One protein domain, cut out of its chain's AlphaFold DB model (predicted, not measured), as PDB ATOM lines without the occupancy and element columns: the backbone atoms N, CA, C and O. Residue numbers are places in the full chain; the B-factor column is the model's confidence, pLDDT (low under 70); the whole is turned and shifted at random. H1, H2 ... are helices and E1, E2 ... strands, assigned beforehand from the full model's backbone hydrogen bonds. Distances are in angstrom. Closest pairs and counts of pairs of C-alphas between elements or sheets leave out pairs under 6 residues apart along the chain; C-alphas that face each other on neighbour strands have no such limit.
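Overview. This is residues 7 to 40 and 50 to 180 of the 194 residues of an uncharacterized protein of Streptomyces sp. 2131.1 (UniProt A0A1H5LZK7). A twisted sheet of five strands and a smaller sheet of three each have one helix over one face, H2 over the large sheet and H1 over the small one, and the two helices pack side by side. The hairpin of E5 and E6 runs out from this body as a long arm, with residues 98 to 103 sticking out at its tip. The printed part has 165 residues, with two named helices and eight named strands in the order E1 E2 E3 E4 H1 E5 E6 E7 E8 H2; the sheets, E4 E8 E7 E6 E5 and E1 E2 E3, are antiparallel, and the class is mixed, helices and strands. The whole is compact by its radius of gyration of the C-alphas, 15.9 A, yet elongated, spanning 54 by 31 by 27 A.

Along the chain. In the large sheet, E4 is residues 52 to 57, E8 142 to 147, E7 127 to 134 with 23.6 A from first to last C-alpha, E6 105 to 116 with 31.2 A, and E5 87 to 96 with 25.9 A. E5 bends by 52 degrees at residue 91. The small sheet has E1, residues 7 to 11, E2, 17 to 22, and E3, 28 to 33. H1 is residues 60 to 73, 20.1 A long, and H2 residues 168 to 179, 16.1 A long. C-alpha 7 is at (159.220, 214.608, 197.214), C-alpha 105 at (141.161, 219.314, 165.870) and C-alpha 179 at (162.021, 217.722, 177.533).

Arrangement. E5 E6 E7 E8 form a meander, each strand the antiparallel neighbour of the one before, with N 95 and O 106 at 3.0 A, N 111 and O 131 at 2.9 A, and N 130 and O 145 at 2.8 A within hydrogen-bond range. E4, an edge strand, pairs with E8 through N 53 and O 146, 2.8 A. H2 is on this sheet at a height over the sheet of 10.1 A, along the strands at 13 degrees to E6 on the local plane. E1 E2 E3 form a second meander, with N 8 and O 20 at 2.8 A and N 19 and O 31 at 2.9 A. H1 is on this sheet at a height over the sheet of 9.5 A, over E2. H1 and H2 touch, closest at the C-alphas of Arg 64 and Leu 178, 5.9 A; they run opposite ways at a tilt of 36 degrees, only just steep. In both helices every O i to N i+4 pair is within hydrogen-bond range.

Size, cuts and confidence. The C-alphas farthest apart are those of Ala 79 and Ser 101, 54.0 A. Residues 41 to 49 are not printed; C-alphas 40 and 50 are 10.7 A apart across the cut. The links H1 to E5 and E8 to H2 are long. Mean pLDDT of the printed part is 76.3; 52 residues are under 70, among them 76 to 105 and 114 to 126.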
ATOM      1  N   VAL A   7     160.679 214.620 197.379       90.38
ATOM      2  CA  VAL A   7     159.220 214.608 197.214       90.38
ATOM      3  C   VAL A   7     158.791 215.807 196.382       90.38
ATOM      4  O   VAL A   7     159.135 216.944 196.702       90.38
ATOM      5  N   LEU A   8     157.990 215.545 195.354       92.81
ATOM      6  CA  LEU A   8     157.292 216.544 194.561       92.81
ATOM      7  C   LEU A   8     155.783 216.344 194.712       92.81
ATOM      8  O   LEU A   8     155.254 215.284 194.387       92.81
ATOM      9  N   ALA A   9     155.085 217.386 195.147       93.38
ATOM     10  CA  ALA A   9     153.632 217.464 195.091       93.38
ATOM     11  C   ALA A   9     153.232 218.317 193.879       93.38
ATOM     12  O   ALA A   9     153.502 219.518 193.840       93.38
ATOM     13  N   ALA A  10     152.645 217.686 192.864       93.12
ATOM     14  CA  ALA A  10     152.269 218.313 191.604       93.12
ATOM     15  C   ALA A  10     150.771 218.682 191.624       93.12
ATOM     16  O   ALA A  10     149.923 217.794 191.472       93.12
ATOM     17  N   PRO A  11     150.416 219.969 191.812       93.06
ATOM     18  CA  PRO A  11     149.029 220.384 191.959       93.06
ATOM     19  C   PRO A  11     148.249 220.239 190.651       93.06
ATOM     20  O   PRO A  11     148.729 220.591 189.566       93.06
ATOM     21  N   VAL A  12     147.003 219.789 190.784       93.00
ATOM     22  CA  VAL A  12     146.061 219.605 189.678       93.00
ATOM     23  C   VAL A  12     145.062 220.764 189.633       93.00
ATOM     24  O   VAL A  12     144.597 221.256 190.662       93.00
ATOM     25  N   GLU A  13     144.724 221.249 188.436       89.44
ATOM     26  CA  GLU A  13     143.759 222.345 188.251       89.44
ATOM     27  C   GLU A  13     142.388 222.032 188.840       89.44
ATOM     28  O   GLU A  13     141.795 222.882 189.501       89.44
ATOM     29  N   GLU A  14     141.935 220.799 188.664       86.44
ATOM     30  CA  GLU A  14     140.638 220.306 189.118       86.44
ATOM     31  C   GLU A  14     140.618 219.875 190.590       86.44
ATOM     32  O   GLU A  14     139.608 219.374 191.073       86.44
ATOM     33  N   GLY A  15     141.707 220.115 191.323       88.88
ATOM     34  CA  GLY A  15     141.811 219.858 192.755       88.88
ATOM     35  C   GLY A  15     142.532 218.553 193.090       88.88
ATOM     36  O   GLY A  15     142.437 217.560 192.368       88.88
ATOM     37  N   GLY A  16     143.244 218.593 194.216       91.94
ATOM     38  CA  GLY A  16     144.180 217.552 194.624       91.94
ATOM     39  C   GLY A  16     145.544 217.691 193.948       91.94
ATOM     40  O   GLY A  16     145.868 218.718 193.343       91.94
ATOM     41  N   GLU A  17     146.349 216.644 194.068       93.44
ATOM     42  CA  GLU A  17     147.706 216.587 193.540       93.44
ATOM     43  C   GLU A  17     148.149 215.156 193.223       93.44
ATOM     44  O   GLU A  17     147.619 214.176 193.754       93.44
ATOM     45  N   LEU A  18     149.144 215.051 192.342       91.56
ATOM     46  CA  LEU A  18     149.942 213.842 192.182       91.56
ATOM     47  C   LEU A  18     151.211 213.997 193.009       91.56
ATOM     48  O   LEU A  18     151.931 214.984 192.870       91.56
ATOM     49  N   VAL A  19     151.490 213.022 193.863       91.62
ATOM     50  CA  VAL A  19     152.680 213.035 194.713       91.62
ATOM     51  C   VAL A  19     153.693 212.065 194.129       91.62
ATOM     52  O   VAL A  19     153.391 210.888 193.950       91.62
ATOM     53  N   PHE A  20     154.885 212.564 193.833       89.69
ATOM     54  CA  PHE A  20     156.028 211.793 193.365       89.69
ATOM     55  C   PHE A  20     157.075 211.764 194.471       89.69
ATOM     56  O   PHE A  20     157.354 212.793 195.086       89.69
ATOM     57  N   ALA A  21     157.668 210.603 194.728       88.75
ATOM     58  CA  ALA A  21     158.775 210.499 195.667       88.75
ATOM     59  C   ALA A  21     159.819 209.496 195.190       88.75
ATOM     60  O   ALA A  21     159.463 208.445 194.668       88.75
ATOM     61  N   HIS A  22     161.099 209.771 195.413       83.94
ATOM     62  CA  HIS A  22     162.147 208.769 195.240       83.94
ATOM     63  C   HIS A  22     163.171 208.845 196.367       83.94
ATOM     64  O   HIS A  22     163.518 209.915 196.871       83.94
ATOM     65  N   SER A  23     163.701 207.682 196.720       75.38
ATOM     66  CA  SER A  23     165.069 207.562 197.209       75.38
ATOM     67  C   SER A  23     165.891 207.035 196.032       75.38
ATOM     68  O   SER A  23     165.397 206.216 195.259       75.38
ATOM     69  N   LEU A  24     167.101 207.555 195.829       67.94
ATOM     70  CA  LEU A  24     167.931 207.329 194.626       67.94
ATOM     71  C   LEU A  24     168.266 205.850 194.328       67.94
ATOM     72  O   LEU A  24     168.864 205.540 193.304       67.94
ATOM     73  N   ASP A  25     167.873 204.948 195.220       66.44
ATOM     74  CA  ASP A  25     168.044 203.500 195.200       66.44
ATOM     75  C   ASP A  25     166.750 202.713 194.888       66.44
ATOM     76  O   ASP A  25     166.812 201.496 194.744       66.44
ATOM     77  N   SER A  26     165.567 203.345 194.791       66.19
ATOM     78  CA  SER A  26     164.286 202.604 194.812       66.19
ATOM     79  C   SER A  26     163.231 202.994 193.766       66.19
ATOM     80  O   SER A  26     162.090 202.526 193.840       66.19
ATOM     81  N   GLY A  27     163.612 203.780 192.753       79.69
ATOM     82  CA  GLY A  27     162.700 204.246 191.702       79.69
ATOM     83  C   GLY A  27     161.793 205.400 192.141       79.69
ATOM     84  O   GLY A  27     161.730 205.753 193.319       79.69
ATOM     85  N   ILE A  28     161.075 205.994 191.184       84.69
ATOM     86  CA  ILE A  28     160.072 207.029 191.473       84.69
ATOM     87  C   ILE A  28     158.750 206.351 191.820       84.69
ATOM     88  O   ILE A  28     158.180 205.633 191.000       84.69
ATOM     89  N   ARG A  29     158.253 206.621 193.019       83.44
ATOM     90  CA  ARG A  29     156.941 206.213 193.515       83.44
ATOM     91  C   ARG A  29     155.911 207.299 193.264       83.44
ATOM     92  O   ARG A  29     156.235 208.484 193.360       83.44
ATOM     93  N   VAL A  30     154.679 206.897 192.959       86.31
ATOM     94  CA  VAL A  30     153.598 207.826 192.601       86.31
ATOM     95  C   VAL A  30     152.313 207.524 193.372       86.31
ATOM     96  O   VAL A  30     151.889 206.370 193.457       86.31
ATOM     97  N   TRP A  31     151.666 208.574 193.878       87.81
ATOM     98  CA  TRP A  31     150.366 208.532 194.548       87.81
ATOM     99  C   TRP A  31     149.428 209.615 194.022       87.81
ATOM    100  O   TRP A  31     149.858 210.635 193.481       87.81
ATOM    101  N   MET A  32     148.139 209.407 194.258       89.31
ATOM    102  CA  MET A  32     147.124 210.455 194.204       89.31
ATOM    103  C   MET A  32     146.917 211.023 195.608       89.31
ATOM    104  O   MET A  32     147.049 210.297 196.592       89.31
ATOM    105  N   ARG A  33     146.594 212.312 195.716       91.00
ATOM    106  CA  ARG A  33     146.128 212.916 196.968       91.00
ATOM    107  C   ARG A  33     144.986 213.878 196.674       91.00
ATOM    108  O   ARG A  33     145.180 214.928 196.063       91.00
ATOM    109  N   GLY A  34     143.790 213.527 197.131       89.44
ATOM    110  CA  GLY A  34     142.603 214.374 197.081       89.44
ATOM    111  C   GLY A  34     142.122 214.708 195.668       89.44
ATOM    112  O   GLY A  34     141.553 215.783 195.479       89.44
ATOM    113  N   LEU A  35     142.359 213.842 194.674       89.00
ATOM    114  CA  LEU A  35     141.861 214.070 193.314       89.00
ATOM    115  C   LEU A  35     140.329 214.026 193.292       89.00
ATOM    116  O   LEU A  35     139.718 213.064 193.752       89.00
ATOM    117  N   THR A  36     139.703 215.063 192.732       84.94
ATOM    118  CA  THR A  36     138.234 215.208 192.792       84.94
ATOM    119  C   THR A  36     137.521 214.948 191.463       84.94
ATOM    120  O   THR A  36     136.340 214.598 191.448       84.94
ATOM    121  N   ARG A  37     138.222 215.083 190.329       85.12
ATOM    122  CA  ARG A  37     137.634 214.926 188.994       85.12
ATOM    123  C   ARG A  37     137.649 213.471 188.537       85.12
ATOM    124  O   ARG A  37     138.614 213.005 187.933       85.12
ATOM    125  N   VAL A  38     136.541 212.783 188.787       82.31
ATOM    126  CA  VAL A  38     136.280 211.442 188.252       82.31
ATOM    127  C   VAL A  38     135.770 211.551 186.815       82.31
ATOM    128  O   VAL A  38     134.853 212.317 186.514       82.31
ATOM    129  N   ILE A  39     136.366 210.773 185.921       79.31
ATOM    130  CA  ILE A  39     135.910 210.564 184.553       79.31
ATOM    131  C   ILE A  39     135.035 209.316 184.560       79.31
ATOM    132  O   ILE A  39     135.505 208.209 184.817       79.31
ATOM    133  N   ASP A  40     133.751 209.508 184.282       67.06
ATOM    134  CA  ASP A  40     132.794 208.411 184.193       67.06
ATOM    135  C   ASP A  40     133.022 207.616 182.896       67.06
ATOM    136  O   ASP A  40     132.603 208.016 181.803       67.06
ATOM    137  N   ALA A  50     138.445 200.596 188.822       71.88
ATOM    138  CA  ALA A  50     139.162 201.654 189.524       71.88
ATOM    139  C   ALA A  50     138.699 202.983 188.942       71.88
ATOM    140  O   ALA A  50     138.643 203.092 187.712       71.88
ATOM    141  N   PRO A  51     138.323 203.964 189.788       78.44
ATOM    142  CA  PRO A  51     137.902 205.257 189.284       78.44
ATOM    143  C   PRO A  51     138.996 205.798 188.366       78.44
ATOM    144  O   PRO A  51     140.184 205.769 188.701       78.44
ATOM    145  N   LEU A  52     138.584 206.221 187.175       84.12
ATOM    146  CA  LEU A  52     139.451 206.924 186.252       84.12
ATOM    147  C   LEU A  52     139.419 208.392 186.650       84.12
ATOM    148  O   LEU A  52     138.362 209.016 186.636       84.12
ATOM    149  N   TYR A  53     140.567 208.950 186.996       87.94
ATOM    150  CA  TYR A  53     140.718 210.381 187.212       87.94
ATOM    151  C   TYR A  53     141.420 210.997 186.018       87.94
ATOM    152  O   TYR A  53     142.222 210.352 185.338       87.94
ATOM    153  N   GLY A  54     141.148 212.268 185.776       89.19
ATOM    154  CA  GLY A  54     141.919 213.021 184.807       89.19
ATOM    155  C   GLY A  54     141.770 214.509 185.006       89.19
ATOM    156  O   GLY A  54     140.810 214.990 185.611       89.19
ATOM    157  N   GLY A  55     142.753 215.223 184.490       90.19
ATOM    158  CA  GLY A  55     142.854 216.655 184.673       90.19
ATOM    159  C   GLY A  55     144.163 217.202 184.143       90.19
ATOM    160  O   GLY A  55     144.777 216.612 183.251       90.19
ATOM    161  N   THR A  56     144.589 218.323 184.711       91.31
ATOM    162  CA  THR A  56     145.764 219.064 184.253       91.31
ATOM    163  C   THR A  56     146.713 219.349 185.412       91.31
ATOM    164  O   THR A  56     146.325 219.983 186.392       91.31
ATOM    165  N   ILE A  57     147.971 218.916 185.299       91.56
ATOM    166  CA  ILE A  57     149.051 219.346 186.197       91.56
ATOM    167  C   ILE A  57     149.481 220.749 185.766       91.56
ATOM    168  O   ILE A  57     149.771 220.977 184.587       91.56
ATOM    169  N   ARG A  58     149.506 221.687 186.719       86.38
ATOM    170  CA  ARG A  58     149.665 223.128 186.448       86.38
ATOM    171  C   ARG A  58     151.030 223.526 185.904       86.38
ATOM    172  O   ARG A  58     151.117 224.481 185.139       86.38
ATOM    173  N   ASP A  59     152.073 222.834 186.341       85.81
ATOM    174  CA  ASP A  59     153.440 223.172 185.980       85.81
ATOM    175  C   ASP A  59     154.253 221.911 185.702       85.81
ATOM    176  O   ASP A  59     154.410 221.037 186.558       85.81
ATOM    177  N   LEU A  60     154.729 221.818 184.467       87.31
ATOM    178  CA  LEU A  60     155.575 220.745 183.978       87.31
ATOM    179  C   LEU A  60     157.014 220.883 184.473       87.31
ATOM    180  O   LEU A  60     157.698 219.872 184.592       87.31
ATOM    181  N   GLU A  61     157.484 222.104 184.734       90.69
ATOM    182  CA  GLU A  61     158.891 222.378 185.032       90.69
ATOM    183  C   GLU A  61     159.362 221.682 186.320       90.69
ATOM    184  O   GLU A  61     160.328 220.924 186.241       90.69
ATOM    185  N   PRO A  62     158.637 221.750 187.457       92.19
ATOM    186  CA  PRO A  62     159.003 220.993 188.653       92.19
ATOM    187  C   PRO A  62     159.031 219.476 188.436       92.19
ATOM    188  O   PRO A  62     159.876 218.787 188.998       92.19
ATOM    189  N   LEU A  63     158.115 218.944 187.618       91.31
ATOM    190  CA  LEU A  63     158.075 217.513 187.303       91.31
ATOM    191  C   LEU A  63     159.258 217.099 186.428       91.31
ATOM    192  O   LEU A  63     159.844 216.043 186.646       91.31
ATOM    193  N   ARG A  64     159.615 217.930 185.451       91.62
ATOM    194  CA  ARG A  64     160.780 217.730 184.590       91.62
ATOM    195  C   ARG A  64     162.065 217.729 185.410       91.62
ATOM    196  O   ARG A  64     162.826 216.772 185.313       91.62
ATOM    197  N   ASP A  65     162.257 218.743 186.248       92.75
ATOM    198  CA  ASP A  65     163.458 218.892 187.068       92.75
ATOM    199  C   ASP A  65     163.578 217.741 188.083       92.75
ATOM    200  O   ASP A  65     164.654 217.175 188.250       92.75
ATOM    201  N   PHE A  66     162.463 217.314 188.687       92.38
ATOM    202  CA  PHE A  66     162.419 216.162 189.592       92.38
ATOM    203  C   PHE A  66     162.812 214.845 188.902       92.38
ATOM    204  O   PHE A  66     163.581 214.055 189.443       92.38
ATOM    205  N   VAL A  67     162.296 214.592 187.694       90.88
ATOM    206  CA  VAL A  67     162.641 213.378 186.938       90.88
ATOM    207  C   VAL A  67     164.094 213.432 186.455       90.88
ATOM    208  O   VAL A  67     164.774 212.408 186.485       90.88
ATOM    209  N   ALA A  68     164.585 214.604 186.042       91.38
ATOM    210  CA  ALA A  68     165.974 214.797 185.632       91.38
ATOM    211  C   ALA A  68     166.951 214.556 186.795       91.38
ATOM    212  O   ALA A  68     167.906 213.798 186.624       91.38
ATOM    213  N   ASP A  69     166.664 215.108 187.980       90.25
ATOM    214  CA  ASP A  69     167.445 214.888 189.204       90.25
ATOM    215  C   ASP A  69     167.543 213.398 189.548       90.25
ATOM    216  O   ASP A  69     168.631 212.879 189.808       90.25
ATOM    217  N   PHE A  70     166.420 212.675 189.466       88.56
ATOM    218  CA  PHE A  70     166.418 211.230 189.658       88.56
ATOM    219  C   PHE A  70     167.284 210.507 188.619       88.56
ATOM    220  O   PHE A  70     168.078 209.652 188.989       88.56
ATOM    221  N   VAL A  71     167.163 210.821 187.327       89.00
ATOM    222  CA  VAL A  71     167.941 210.150 186.266       89.00
ATOM    223  C   VAL A  71     169.448 210.388 186.420       89.00
ATOM    224  O   VAL A  71     170.242 209.466 186.196       89.00
ATOM    225  N   GLU A  72     169.839 211.600 186.812       88.56
ATOM    226  CA  GLU A  72     171.235 211.984 187.027       88.56
ATOM    227  C   GLU A  72     171.850 211.251 188.227       88.56
ATOM    228  O   GLU A  72     172.961 210.726 188.130       88.56
ATOM    229  N   HIS A  73     171.110 211.158 189.337       85.38
ATOM    230  CA  HIS A  73     171.647 210.695 190.618       85.38
ATOM    231  C   HIS A  73     171.242 209.268 191.013       85.38
ATOM    232  O   HIS A  73     171.775 208.737 191.992       85.38
ATOM    233  N   ALA A  74     170.314 208.630 190.293       81.19
ATOM    234  CA  ALA A  74     169.895 207.265 190.585       81.19
ATOM    235  C   ALA A  74     171.065 206.289 190.446       81.19
ATOM    236  O   ALA A  74     171.843 206.323 189.486       81.19
ATOM    237  N   VAL A  75     171.156 205.369 191.398       73.38
ATOM    238  CA  VAL A  75     172.089 204.246 191.345       73.38
ATOM    239  C   VAL A  75     171.321 203.037 190.833       73.38
ATOM    240  O   VAL A  75     170.220 202.751 191.306       73.38
ATOM    241  N   ASP A  76     171.893 202.325 189.863       60.88
ATOM    242  CA  ASP A  76     171.329 201.055 189.414       60.88
ATOM    243  C   ASP A  76     171.477 200.040 190.547       60.88
ATOM    244  O   ASP A  76     172.551 199.468 190.736       60.88
ATOM    245  N   ASP A  77     170.418 199.834 191.330       57.47
ATOM    246  CA  ASP A  77     170.372 198.732 192.283       57.47
ATOM    247  C   ASP A  77     169.735 197.497 191.618       57.47
ATOM    248  O   ASP A  77     168.518 197.466 191.396       57.47
ATOM    249  N   PRO A  78     170.518 196.448 191.299       52.03
ATOM    250  CA  PRO A  78     169.979 195.191 190.788       52.03
ATOM    251  C   PRO A  78     169.131 194.423 191.822       52.03
ATOM    252  O   PRO A  78     168.537 193.405 191.462       52.03
ATOM    253  N   ALA A  79     169.064 194.859 193.089       47.81
ATOM    254  CA  ALA A  79     168.383 194.156 194.180       47.81
ATOM    255  C   ALA A  79     166.954 194.648 194.500       47.81
ATOM    256  O   ALA A  79     166.307 194.115 195.407       47.81
ATOM    257  N   GLY A  80     166.405 195.608 193.751       54.03
ATOM    258  CA  GLY A  80     165.020 196.048 193.928       54.03
ATOM    259  C   GLY A  80     164.008 194.967 193.523       54.03
ATOM    260  O   GLY A  80     163.728 194.788 192.343       54.03
ATOM    261  N   SER A  81     163.405 194.272 194.496       54.25
ATOM    262  CA  SER A  81     162.412 193.189 194.291       54.25
ATOM    263  C   SER A  81     161.097 193.593 193.592       54.25
ATOM    264  O   SER A  81     160.195 192.769 193.436       54.25
ATOM    265  N   LEU A  82     160.958 194.853 193.175       54.41
ATOM    266  CA  LEU A  82     159.745 195.388 192.565       54.41
ATOM    267  C   LEU A  82     159.906 195.400 191.046       54.41
ATOM    268  O   LEU A  82     160.797 196.051 190.510       54.41
ATOM    269  N   SER A  83     159.027 194.687 190.341       56.97
ATOM    270  CA  SER A  83     159.027 194.706 188.876       56.97
ATOM    271  C   SER A  83     158.618 196.100 188.393       56.97
ATOM    272  O   SER A  83     157.499 196.511 188.663       56.97
ATOM    273  N   PRO A  84     159.459 196.867 187.689       60.38
ATOM    274  CA  PRO A  84     159.084 198.212 187.276       60.38
ATOM    275  C   PRO A  84     157.923 198.187 186.289       60.38
ATOM    276  O   PRO A  84     157.760 197.236 185.513       60.38
ATOM    277  N   GLY A  85     157.126 199.256 186.290       59.91
ATOM    278  CA  GLY A  85     156.070 199.353 185.301       59.91
ATOM    279  C   GLY A  85     156.587 199.504 183.878       59.91
ATOM    280  O   GLY A  85     157.717 199.933 183.638       59.91
ATOM    281  N   ARG A  86     155.772 199.126 182.891       63.03
ATOM    282  CA  ARG A  86     156.150 199.279 181.477       63.03
ATOM    283  C   ARG A  86     155.693 200.642 180.971       63.03
ATOM    284  O   ARG A  86     154.520 200.970 181.066       63.03
ATOM    285  N   ILE A  87     156.595 201.427 180.387       63.22
ATOM    286  CA  ILE A  87     156.171 202.581 179.587       63.22
ATOM    287  C   ILE A  87     155.812 202.064 178.201       63.22
ATOM    288  O   ILE A  87     156.611 201.390 177.551       63.22
ATOM    289  N   ARG A  88     154.590 202.349 177.766       63.47
ATOM    290  CA  ARG A  88     154.122 202.077 176.414       63.47
ATOM    291  C   ARG A  88     153.998 203.405 175.696       63.47
ATOM    292  O   ARG A  88     153.195 204.256 176.084       63.47
ATOM    293  N   ASP A  89     154.777 203.548 174.633       58.69
ATOM    294  CA  ASP A  89     154.503 204.581 173.652       58.69
ATOM    295  C   ASP A  89     153.216 204.244 172.928       58.69
ATOM    296  O   ASP A  89     152.974 203.127 172.458       58.69
ATOM    297  N   THR A  90     152.374 205.248 172.835       58.53
ATOM    298  CA  THR A  90     151.055 205.132 172.264       58.53
ATOM    299  C   THR A  90     150.921 206.192 171.182       58.53
ATOM    300  O   THR A  90     151.359 207.336 171.306       58.53
ATOM    301  N   ARG A  91     150.387 205.771 170.032       56.69
ATOM    302  CA  ARG A  91     150.307 206.615 168.832       56.69
ATOM    303  C   ARG A  91     149.540 207.898 169.137       56.69
ATOM    304  O   ARG A  91     148.574 207.852 169.890       56.69
ATOM    305  N   ALA A  92     149.920 209.003 168.491       58.50
ATOM    306  CA  ALA A  92     149.228 210.281 168.636       58.50
ATOM    307  C   ALA A  92     147.705 210.111 168.488       58.50
ATOM    308  O   ALA A  92     147.231 209.596 167.472       58.50
ATOM    309  N   ILE A  93     146.953 210.547 169.501       64.12
ATOM    310  CA  ILE A  93     145.489 210.569 169.466       64.12
ATOM    311  C   ILE A  93     145.045 211.914 168.894       64.12
ATOM    312  O   ILE A  93     145.566 212.970 169.252       64.12
ATOM    313  N   VAL A  94     144.055 211.871 168.009       61.88
ATOM    314  CA  VAL A  94     143.355 213.061 167.525       61.88
ATOM    315  C   VAL A  94     142.022 213.137 168.256       61.88
ATOM    316  O   VAL A  94     141.182 212.259 168.062       61.88
ATOM    317  N   ALA A  95     141.812 214.179 169.062       64.69
ATOM    318  CA  ALA A  95     140.495 214.464 169.622       64.69
ATOM    319  C   ALA A  95     139.851 215.615 168.844       64.69
ATOM    320  O   ALA A  95     140.470 216.649 168.569       64.69
ATOM    321  N   ARG A  96     138.586 215.430 168.469       55.25
ATOM    322  CA  ARG A  96     137.780 216.513 167.907       55.25
ATOM    323  C   ARG A  96     137.301 217.374 169.067       55.25
ATOM    324  O   ARG A  96     136.720 216.845 170.012       55.25
ATOM    325  N   THR A  97     137.543 218.678 169.007       57.28
ATOM    326  CA  THR A  97     136.785 219.606 169.855       57.28
ATOM    327  C   THR A  97     135.366 219.730 169.293       57.28
ATOM    328  O   THR A  97     135.092 219.222 168.208       57.28
ATOM    329  N   ALA A  98     134.442 220.368 170.016       47.84
ATOM    330  CA  ALA A  98     133.018 220.465 169.661       47.84
ATOM    331  C   ALA A  98     132.704 221.244 168.354       47.84
ATOM    332  O   ALA A  98     131.569 221.657 168.139       47.84
ATOM    333  N   SER A  99     133.695 221.470 167.491       48.31
ATOM    334  CA  SER A  99     133.569 222.112 166.186       48.31
ATOM    335  C   SER A  99     133.957 221.129 165.081       48.31
ATOM    336  O   SER A  99     134.972 220.442 165.180       48.31
ATOM    337  N   ASP A 100     133.188 221.098 163.995       54.78
ATOM    338  CA  ASP A 100     133.434 220.221 162.843       54.78
ATOM    339  C   ASP A 100     134.529 220.732 161.883       54.78
ATOM    340  O   ASP A 100     134.848 220.070 160.891       54.78
ATOM    341  N   SER A 101     135.145 221.892 162.150       53.25
ATOM    342  CA  SER A 101     136.206 222.426 161.287       53.25
ATOM    343  C   SER A 101     137.527 221.656 161.437       53.25
ATOM    344  O   SER A 101     137.913 221.225 162.516       53.25
ATOM    345  N   LEU A 102     138.303 221.506 160.357       54.31
ATOM    346  CA  LEU A 102     139.643 220.896 160.443       54.31
ATOM    347  C   LEU A 102     140.591 221.680 161.371       54.31
ATOM    348  O   LEU A 102     141.476 221.085 161.979       54.31
ATOM    349  N   SER A 103     140.369 222.990 161.510       56.53
ATOM    350  CA  SER A 103     141.099 223.889 162.410       56.53
ATOM    351  C   SER A 103     140.776 223.703 163.897       56.53
ATOM    352  O   SER A 103     141.482 224.255 164.732       56.53
ATOM    353  N   SER A 104     139.735 222.940 164.243       57.81
ATOM    354  CA  SER A 104     139.321 222.697 165.628       57.81
ATOM    355  C   SER A 104     139.920 221.415 166.226       57.81
ATOM    356  O   SER A 104     139.712 221.113 167.404       57.81
ATOM    357  N   ARG A 105     140.626 220.606 165.425       66.62
ATOM    358  CA  ARG A 105     141.161 219.314 165.870       66.62
ATOM    359  C   ARG A 105     142.361 219.530 166.783       66.62
ATOM    360  O   ARG A 105     143.356 220.119 166.371       66.62
ATOM    361  N   MET A 106     142.289 218.992 167.997       70.19
ATOM    362  CA  MET A 106     143.436 218.942 168.896       70.19
ATOM    363  C   MET A 106     144.171 217.615 168.707       70.19
ATOM    364  O   MET A 106     143.583 216.531 168.744       70.19
ATOM    365  N   HIS A 107     145.475 217.712 168.470       73.44
ATOM    366  CA  HIS A 107     146.357 216.562 168.333       73.44
ATOM    367  C   HIS A 107     147.124 216.387 169.636       73.44
ATOM    368  O   HIS A 107     147.754 217.331 170.097       73.44
ATOM    369  N   PHE A 108     147.109 215.186 170.202       75.62
ATOM    370  CA  PHE A 108     147.777 214.886 171.464       75.62
ATOM    371  C   PHE A 108     148.917 213.900 171.235       75.62
ATOM    372  O   PHE A 108     148.789 212.943 170.464       75.62
ATOM    373  N   SER A 109     150.034 214.122 171.915       75.56
ATOM    374  CA  SER A 109     151.047 213.098 172.162       75.56
ATOM    375  C   SER A 109     150.944 212.678 173.621       75.56
ATOM    376  O   SER A 109     150.772 213.524 174.497       75.56
ATOM    377  N   TYR A 110     151.031 211.381 173.897       77.06
ATOM    378  CA  TYR A 110     150.970 210.879 175.263       77.06
ATOM    379  C   TYR A 110     151.927 209.717 175.473       77.06
ATOM    380  O   TYR A 110     152.253 209.002 174.527       77.06
ATOM    381  N   ARG A 111     152.356 209.546 176.723       76.69
ATOM    382  CA  ARG A 111     153.010 208.335 177.215       76.69
ATOM    383  C   ARG A 111     152.132 207.710 178.282       76.69
ATOM    384  O   ARG A 111     151.697 208.399 179.203       76.69
ATOM    385  N   ALA A 112     151.868 206.416 178.137       75.38
ATOM    386  CA  ALA A 112     151.176 205.626 179.143       75.38
ATOM    387  C   ALA A 112     152.198 204.807 179.934       75.38
ATOM    388  O   ALA A 112     153.006 204.072 179.364       75.38
ATOM    389  N   MET A 113     152.156 204.920 181.253       75.44
ATOM    390  CA  MET A 113     152.979 204.155 182.180       75.44
ATOM    391  C   MET A 113     152.082 203.065 182.778       75.44
ATOM    392  O   MET A 113     151.266 203.354 183.647       75.44
ATOM    393  N   SER A 114     152.158 201.843 182.229       67.56
ATOM    394  CA  SER A 114     151.297 200.706 182.581       67.56
ATOM    395  C   SER A 114     151.881 199.318 182.223       67.56
ATOM    396  O   SER A 114     152.396 199.111 181.114       67.56
ATOM    397  N   PRO A 115     151.681 198.295 183.077       55.31
ATOM    398  CA  PRO A 115     151.147 198.399 184.438       55.31
ATOM    399  C   PRO A 115     152.267 198.850 185.373       55.31
ATOM    400  O   PRO A 115     153.368 198.328 185.242       55.31
ATOM    401  N   LEU A 116     152.029 199.784 186.293       63.50
ATOM    402  CA  LEU A 116     152.948 200.020 187.416       63.50
ATOM    403  C   LEU A 116     152.794 198.854 188.408       63.50
ATOM    404  O   LEU A 116     151.685 198.360 188.607       63.50
ATOM    405  N   HIS A 117     153.880 198.369 189.013       58.31
ATOM    406  CA  HIS A 117     153.770 197.321 190.032       58.31
ATOM    407  C   HIS A 117     153.264 197.934 191.335       58.31
ATOM    408  O   HIS A 117     154.021 198.522 192.107       58.31
ATOM    409  N   THR A 118     151.953 197.839 191.523       54.91
ATOM    410  CA  THR A 118     151.201 198.414 192.635       54.91
ATOM    411  C   THR A 118     150.455 197.346 193.411       54.91
ATOM    412  O   THR A 118     149.861 196.448 192.816       54.91
ATOM    413  N   ILE A 119     150.362 197.530 194.729       52.31
ATOM    414  CA  ILE A 119     149.185 197.088 195.477       52.31
ATOM    415  C   ILE A 119     148.073 198.067 195.086       52.31
ATOM    416  O   ILE A 119     148.053 199.208 195.544       52.31
ATOM    417  N   GLY A 120     147.234 197.674 194.128       49.59
ATOM    418  CA  GLY A 120     146.065 198.465 193.754       49.59
ATOM    419  C   GLY A 120     145.026 198.479 194.884       49.59
ATOM    420  O   GLY A 120     145.150 197.718 195.846       49.59
ATOM    421  N   PRO A 121     143.960 199.289 194.779       50.44
ATOM    422  CA  PRO A 121     142.881 199.293 195.772       50.44
ATOM    423  C   PRO A 121     142.171 197.928 195.917       50.44
ATOM    424  O   PRO A 121     141.432 197.721 196.877       50.44
ATOM    425  N   TRP A 122     142.391 196.998 194.979       57.88
ATOM    426  CA  TRP A 122     142.015 195.584 195.049       57.88
ATOM    427  C   TRP A 122     142.908 194.725 194.139       57.88
ATOM    428  O   TRP A 122     143.623 195.239 193.270       57.88
ATOM    429  N   ASP A 123     142.815 193.404 194.299       50.69
ATOM    430  CA  ASP A 123     143.557 192.418 193.511       50.69
ATOM    431  C   ASP A 123     143.283 192.547 192.004       50.69
ATOM    432  O   ASP A 123     142.149 192.426 191.534       50.69
ATOM    433  N   GLY A 124     144.344 192.767 191.224       53.31
ATOM    434  CA  GLY A 124     144.280 192.852 189.761       53.31
ATOM    435  C   GLY A 124     144.047 194.255 189.187       53.31
ATOM    436  O   GLY A 124     144.032 194.396 187.963       53.31
ATOM    437  N   ALA A 125     143.913 195.297 190.016       59.09
ATOM    438  CA  ALA A 125     143.940 196.681 189.540       59.09
ATOM    439  C   ALA A 125     145.361 197.051 189.071       59.09
ATOM    440  O   ALA A 125     146.239 197.359 189.874       59.09
ATOM    441  N   ALA A 126     145.592 196.997 187.757       67.88
ATOM    442  CA  ALA A 126     146.815 197.498 187.145       67.88
ATOM    443  C   ALA A 126     146.797 199.028 187.171       67.88
ATOM    444  O   ALA A 126     146.007 199.641 186.453       67.88
ATOM    445  N   ALA A 127     147.642 199.641 187.999       74.88
ATOM    446  CA  ALA A 127     147.727 201.088 188.020       74.88
ATOM    447  C   ALA A 127     148.341 201.619 186.722       74.88
ATOM    448  O   ALA A 127     149.367 201.113 186.247       74.88
ATOM    449  N   GLU A 128     147.725 202.664 186.179       80.12
ATOM    450  CA  GLU A 128     148.178 203.337 184.969       80.12
ATOM    451  C   GLU A 128     148.232 204.844 185.199       80.12
ATOM    452  O   GLU A 128     147.288 205.424 185.734       80.12
ATOM    453  N   LEU A 129     149.315 205.478 184.751       85.50
ATOM    454  CA  LEU A 129     149.427 206.931 184.661       85.50
ATOM    455  C   LEU A 129     149.763 207.309 183.221       85.50
ATOM    456  O   LEU A 129     150.780 206.893 182.667       85.50
ATOM    457  N   LEU A 130     148.903 208.112 182.616       86.38
ATOM    458  CA  LEU A 130     149.060 208.645 181.278       86.38
ATOM    459  C   LEU A 130     149.343 210.137 181.378       86.38
ATOM    460  O   LEU A 130     148.574 210.866 181.994       86.38
ATOM    461  N   LEU A 131     150.419 210.583 180.738       88.25
ATOM    462  CA  LEU A 131     150.791 211.990 180.620       88.25
ATOM    463  C   LEU A 131     150.681 212.422 179.157       88.25
ATOM    464  O   LEU A 131     151.174 211.725 178.268       88.25
ATOM    465  N   SER A 132     150.002 213.537 178.896       86.75
ATOM    466  CA  SER A 132     149.621 213.983 177.554       86.75
ATOM    467  C   SER A 132     149.822 215.480 177.338       86.75
ATOM    468  O   SER A 132     149.523 216.300 178.203       86.75
ATOM    469  N   ARG A 133     150.285 215.851 176.144       84.75
ATOM    470  CA  ARG A 133     150.513 217.242 175.732       84.75
ATOM    471  C   ARG A 133     149.850 217.518 174.392       84.75
ATOM    472  O   ARG A 133     149.738 216.625 173.545       84.75
ATOM    473  N   VAL A 134     149.428 218.763 174.189       80.12
ATOM    474  CA  VAL A 134     148.843 219.206 172.918       80.12
ATOM    475  C   VAL A 134     149.957 219.520 171.929       80.12
ATOM    476  O   VAL A 134     150.795 220.380 172.178       80.12
ATOM    477  N   ARG A 135     149.957 218.850 170.778       76.25
ATOM    478  CA  ARG A 135     150.938 219.074 169.716       76.25
ATOM    479  C   ARG A 135     150.757 220.449 169.089       76.25
ATOM    480  O   ARG A 135     149.638 220.906 168.876       76.25
ATOM    481  N   GLY A 136     151.873 221.086 168.750       74.31
ATOM    482  CA  GLY A 136     151.915 222.424 168.162       74.31
ATOM    483  C   GLY A 136     151.693 223.571 169.146       74.31
ATOM    484  O   GLY A 136     151.848 224.720 168.743       74.31
ATOM    485  N   LEU A 137     151.379 223.288 170.414       75.38
ATOM    486  CA  LEU A 137     151.225 224.300 171.456       75.38
ATOM    487  C   LEU A 137     152.283 224.094 172.538       75.38
ATOM    488  O   LEU A 137     152.372 223.030 173.142       75.38
ATOM    489  N   GLN A 138     153.074 225.134 172.798       73.25
ATOM    490  CA  GLN A 138     153.964 225.166 173.955       73.25
ATOM    491  C   GLN A 138     153.135 225.578 175.173       73.25
ATOM    492  O   GLN A 138     152.829 226.757 175.353       73.25
ATOM    493  N   GLN A 139     152.711 224.598 175.967       77.69
ATOM    494  CA  GLN A 139     151.997 224.819 177.222       77.69
ATOM    495  C   GLN A 139     152.874 224.376 178.391       77.69
ATOM    496  O   GLN A 139     153.561 223.363 178.304       77.69
ATOM    497  N   ARG A 140     152.816 225.131 179.493       83.94
ATOM    498  CA  ARG A 140     153.457 224.762 180.767       83.94
ATOM    499  C   ARG A 140     152.734 223.630 181.495       83.94
ATOM    500  O   ARG A 140     153.249 223.107 182.468       83.94
ATOM    501  N   HIS A 141     151.549 223.273 181.021       85.81
ATOM    502  CA  HIS A 141     150.653 222.325 181.655       85.81
ATOM    503  C   HIS A 141     150.743 220.968 180.960       85.81
ATOM    504  O   HIS A 141     151.011 220.891 179.757       85.81
ATOM    505  N   ILE A 142     150.455 219.898 181.697       87.62
ATOM    506  CA  ILE A 142     150.343 218.552 181.135       87.62
ATOM    507  C   ILE A 142     149.028 217.910 181.555       87.62
ATOM    508  O   ILE A 142     148.664 217.901 182.730       87.62
ATOM    509  N   GLY A 143     148.292 217.392 180.573       89.19
ATOM    510  CA  GLY A 143     147.072 216.642 180.830       89.19
ATOM    511  C   GLY A 143     147.420 215.249 181.334       89.19
ATOM    512  O   GLY A 143     148.366 214.638 180.831       89.19
ATOM    513  N   PHE A 144     146.648 214.716 182.272       90.50
ATOM    514  CA  PHE A 144     146.837 213.360 182.768       90.50
ATOM    515  C   PHE A 144     145.539 212.559 182.797       90.50
ATOM    516  O   PHE A 144     144.445 213.108 182.930       90.50
ATOM    517  N   PHE A 145     145.700 211.241 182.722       87.50
ATOM    518  CA  PHE A 145     144.690 210.268 183.116       87.50
ATOM    519  C   PHE A 145     145.342 209.254 184.039       87.50
ATOM    520  O   PHE A 145     146.486 208.855 183.815       87.50
ATOM    521  N   VAL A 146     144.629 208.838 185.074       86.31
ATOM    522  CA  VAL A 146     145.160 207.893 186.045       86.31
ATOM    523  C   VAL A 146     144.069 206.982 186.576       86.31
ATOM    524  O   VAL A 146     142.950 207.411 186.843       86.31
ATOM    525  N   THR A 147     144.400 205.707 186.724       82.88
ATOM    526  CA  THR A 147     143.534 204.708 187.343       82.88
ATOM    527  C   THR A 147     144.368 203.773 188.210       82.88
ATOM    528  O   THR A 147     145.533 203.516 187.915       82.88
ATOM    529  N   GLY A 148     143.790 203.296 189.311       78.38
ATOM    530  CA  GLY A 148     144.398 202.275 190.170       78.38
ATOM    531  C   GLY A 148     145.633 202.701 190.975       78.38
ATOM    532  O   GLY A 148     146.168 201.857 191.691       78.38
ATOM    533  N   LEU A 149     146.084 203.964 190.899       81.62
ATOM    534  CA  LEU A 149     147.139 204.470 191.788       81.62
ATOM    535  C   LEU A 149     146.677 204.455 193.258       81.62
ATOM    536  O   LEU A 149     145.487 204.632 193.530       81.62
ATOM    537  N   PRO A 150     147.603 204.270 194.214       80.31
ATOM    538  CA  PRO A 150     147.292 204.388 195.633       80.31
ATOM    539  C   PRO A 150     146.963 205.838 196.015       80.31
ATOM    540  O   PRO A 150     147.577 206.785 195.515       80.31
ATOM    541  N   GLU A 151     146.022 205.993 196.944       84.69
ATOM    542  CA  GLU A 151     145.684 207.277 197.562       84.69
ATOM    543  C   GLU A 151     146.587 207.520 198.781       84.69
ATOM    544  O   GLU A 151     146.697 206.665 199.663       84.69
ATOM    545  N   LEU A 152     147.222 208.687 198.843       86.12
ATOM    546  CA  LEU A 152     148.020 209.149 199.972       86.12
ATOM    547  C   LEU A 152     147.179 210.112 200.825       86.12
ATOM    548  O   LEU A 152     146.789 211.168 200.322       86.12
ATOM    549  N   PRO A 153     146.920 209.813 202.113       86.25
ATOM    550  CA  PRO A 153     146.185 210.722 202.990       86.25
ATOM    551  C   PRO A 153     146.823 212.118 203.068       86.25
ATOM    552  O   PRO A 153     148.040 212.263 202.942       86.25
ATOM    553  N   ALA A 154     146.004 213.145 203.318       84.25
ATOM    554  CA  ALA A 154     146.443 214.545 203.334       84.25
ATOM    555  C   ALA A 154     147.607 214.812 204.309       84.25
ATOM    556  O   ALA A 154     148.540 215.531 203.963       84.25
ATOM    557  N   ASP A 155     147.582 214.169 205.480       81.94
ATOM    558  CA  ASP A 155     148.592 214.341 206.533       81.94
ATOM    559  C   ASP A 155     149.710 213.282 206.486       81.94
ATOM    560  O   ASP A 155     150.604 213.270 207.336       81.94
ATOM    561  N   ALA A 156     149.667 212.359 205.518       82.62
ATOM    562  CA  ALA A 156     150.638 211.278 205.408       82.62
ATOM    563  C   ALA A 156     151.864 211.702 204.591       82.62
ATOM    564  O   ALA A 156     151.758 212.283 203.507       82.62
ATOM    565  N   VAL A 157     153.043 211.345 205.100       81.81
ATOM    566  CA  VAL A 157     154.307 211.453 204.365       81.81
ATOM    567  C   VAL A 157     154.417 210.253 203.416       81.81
ATOM    568  O   VAL A 157     154.078 209.147 203.837       81.81
ATOM    569  N   PRO A 158     154.893 210.431 202.167       80.25
ATOM    570  CA  PRO A 158     155.223 209.305 201.300       80.25
ATOM    571  C   PRO A 158     156.204 208.364 202.010       80.25
ATOM    572  O   PRO A 158     157.316 208.772 202.351       80.25
ATOM    573  N   ASP A 159     155.785 207.130 202.282       71.38
ATOM    574  CA  ASP A 159     156.592 206.149 203.006       71.38
ATOM    575  C   ASP A 159     157.273 205.138 202.063       71.38
ATOM    576  O   ASP A 159     157.279 205.279 200.833       71.38
ATOM    577  N   THR A 160     157.936 204.140 202.656       60.50
ATOM    578  CA  THR A 160     158.699 203.111 201.939       60.50
ATOM    579  C   THR A 160     157.898 201.895 201.492       60.50
ATOM    580  O   THR A 160     158.493 200.991 200.901       60.50
ATOM    581  N   GLN A 161     156.584 201.832 201.729       56.88
ATOM    582  CA  GLN A 161     155.809 200.685 201.258       56.88
ATOM    583  C   GLN A 161     155.708 200.662 199.729       56.88
ATOM    584  O   GLN A 161     155.756 201.690 199.057       56.88
ATOM    585  N   ALA A 162     155.633 199.447 199.179       53.31
ATOM    586  CA  ALA A 162     155.718 199.181 197.750       53.31
ATOM    587  C   ALA A 162     154.535 199.798 196.985       53.31
ATOM    588  O   ALA A 162     153.454 199.214 196.886       53.31
ATOM    589  N   THR A 163     154.763 200.977 196.419       63.78
ATOM    590  CA  THR A 163     153.790 201.750 195.648       63.78
ATOM    591  C   THR A 163     154.371 202.092 194.282       63.78
ATOM    592  O   THR A 163     155.576 202.260 194.137       63.78
ATOM    593  N   ALA A 164     153.499 202.113 193.273       60.81
ATOM    594  CA  ALA A 164     153.731 202.395 191.853       60.81
ATOM    595  C   ALA A 164     155.144 202.884 191.485       60.81
ATOM    596  O   ALA A 164     155.399 204.081 191.558       60.81
ATOM    597  N   VAL A 165     156.036 201.984 191.055       72.44
ATOM    598  CA  VAL A 165     157.451 202.325 190.811       72.44
ATOM    599  C   VAL A 165     157.761 202.539 189.324       72.44
ATOM    600  O   VAL A 165     157.518 201.661 188.486       72.44
ATOM    601  N   ILE A 166     158.376 203.680 189.009       78.31
ATOM    602  CA  ILE A 166     159.057 203.988 187.745       78.31
ATOM    603  C   ILE A 166     160.561 203.741 187.958       78.31
ATOM    604  O   ILE A 166     161.186 204.402 188.787       78.31
ATOM    605  N   SER A 167     161.155 202.780 187.241       78.56
ATOM    606  CA  SER A 167     162.609 202.537 187.304       78.56
ATOM    607  C   SER A 167     163.408 203.667 186.662       78.56
ATOM    608  O   SER A 167     162.854 204.456 185.903       78.56
ATOM    609  N   ARG A 168     164.729 203.683 186.878       82.06
ATOM    610  CA  ARG A 168     165.660 204.566 186.160       82.06
ATOM    611  C   ARG A 168     165.485 204.511 184.644       82.06
ATOM    612  O   ARG A 168     165.200 205.539 184.050       82.06
ATOM    613  N   GLU A 169     165.547 203.316 184.046       81.19
ATOM    614  CA  GLU A 169     165.337 203.129 182.597       81.19
ATOM    615  C   GLU A 169     164.036 203.808 182.138       81.19
ATOM    616  O   GLU A 169     163.989 204.502 181.131       81.19
ATOM    617  N   ARG A 170     162.945 203.652 182.899       81.25
ATOM    618  CA  ARG A 170     161.656 204.277 182.578       81.25
ATOM    619  C   ARG A 170     161.641 205.780 182.840       81.25
ATOM    620  O   ARG A 170     161.004 206.509 182.085       81.25
ATOM    621  N   ALA A 171     162.350 206.248 183.855       85.44
ATOM    622  CA  ALA A 171     162.509 207.664 184.131       85.44
ATOM    623  C   ALA A 171     163.313 208.371 183.030       85.44
ATOM    624  O   ALA A 171     162.960 209.488 182.684       85.44
ATOM    625  N   GLU A 172     164.297 207.717 182.405       86.75
ATOM    626  CA  GLU A 172     165.027 208.252 181.242       86.75
ATOM    627  C   GLU A 172     164.088 208.500 180.059       86.75
ATOM    628  O   GLU A 172     164.067 209.591 179.487       86.75
ATOM    629  N   TYR A 173     163.229 207.526 179.743       84.06
ATOM    630  CA  TYR A 173     162.179 207.721 178.744       84.06
ATOM    631  C   TYR A 173     161.225 208.852 179.157       84.06
ATOM    632  O   TYR A 173     160.839 209.687 178.337       84.06
ATOM    633  N   LEU A 174     160.801 208.908 180.417       86.31
ATOM    634  CA  LEU A 174     159.929 209.988 180.866       86.31
ATOM    635  C   LEU A 174     160.612 211.358 180.717       86.31
ATOM    636  O   LEU A 174     159.991 212.262 180.162       86.31
ATOM    637  N   ALA A 175     161.877 211.492 181.118       89.06
ATOM    638  CA  ALA A 175     162.675 212.707 180.982       89.06
ATOM    639  C   ALA A 175     162.749 213.167 179.522       89.06
ATOM    640  O   ALA A 175     162.411 214.310 179.220       89.06
ATOM    641  N   GLU A 176     163.081 212.256 178.600       87.94
ATOM    642  CA  GLU A 176     163.110 212.539 177.160       87.94
ATOM    643  C   GLU A 176     161.764 213.092 176.673       87.94
ATOM    644  O   GLU A 176     161.710 214.072 175.929       87.94
ATOM    645  N   TYR A 177     160.656 212.495 177.116       86.06
ATOM    646  CA  TYR A 177     159.332 212.983 176.754       86.06
ATOM    647  C   TYR A 177     159.052 214.364 177.345       86.06
ATOM    648  O   TYR A 177     158.559 215.217 176.615       86.06
ATOM    649  N   LEU A 178     159.347 214.608 178.623       87.31
ATOM    650  CA  LEU A 178     159.081 215.895 179.274       87.31
ATOM    651  C   LEU A 178     159.892 217.038 178.635       87.31
ATOM    652  O   LEU A 178     159.341 218.123 178.448       87.31
ATOM    653  N   GLU A 179     161.134 216.771 178.223       87.25
ATOM    654  CA  GLU A 179     162.021 217.722 177.533       87.25
ATOM    655  C   GLU A 179     161.670 217.933 176.055       87.25
ATOM    656  O   GLU A 179     161.847 219.024 175.506       87.25
ATOM    657  N   ALA A 180     161.164 216.899 175.375       83.56
ATOM    658  CA  ALA A 180     160.858 216.996 173.954       83.56
ATOM    659  C   ALA A 180     159.844 218.123 173.692       83.56
ATOM    660  O   ALA A 180     158.858 218.242 174.426       83.56
TER     661      ALA A 180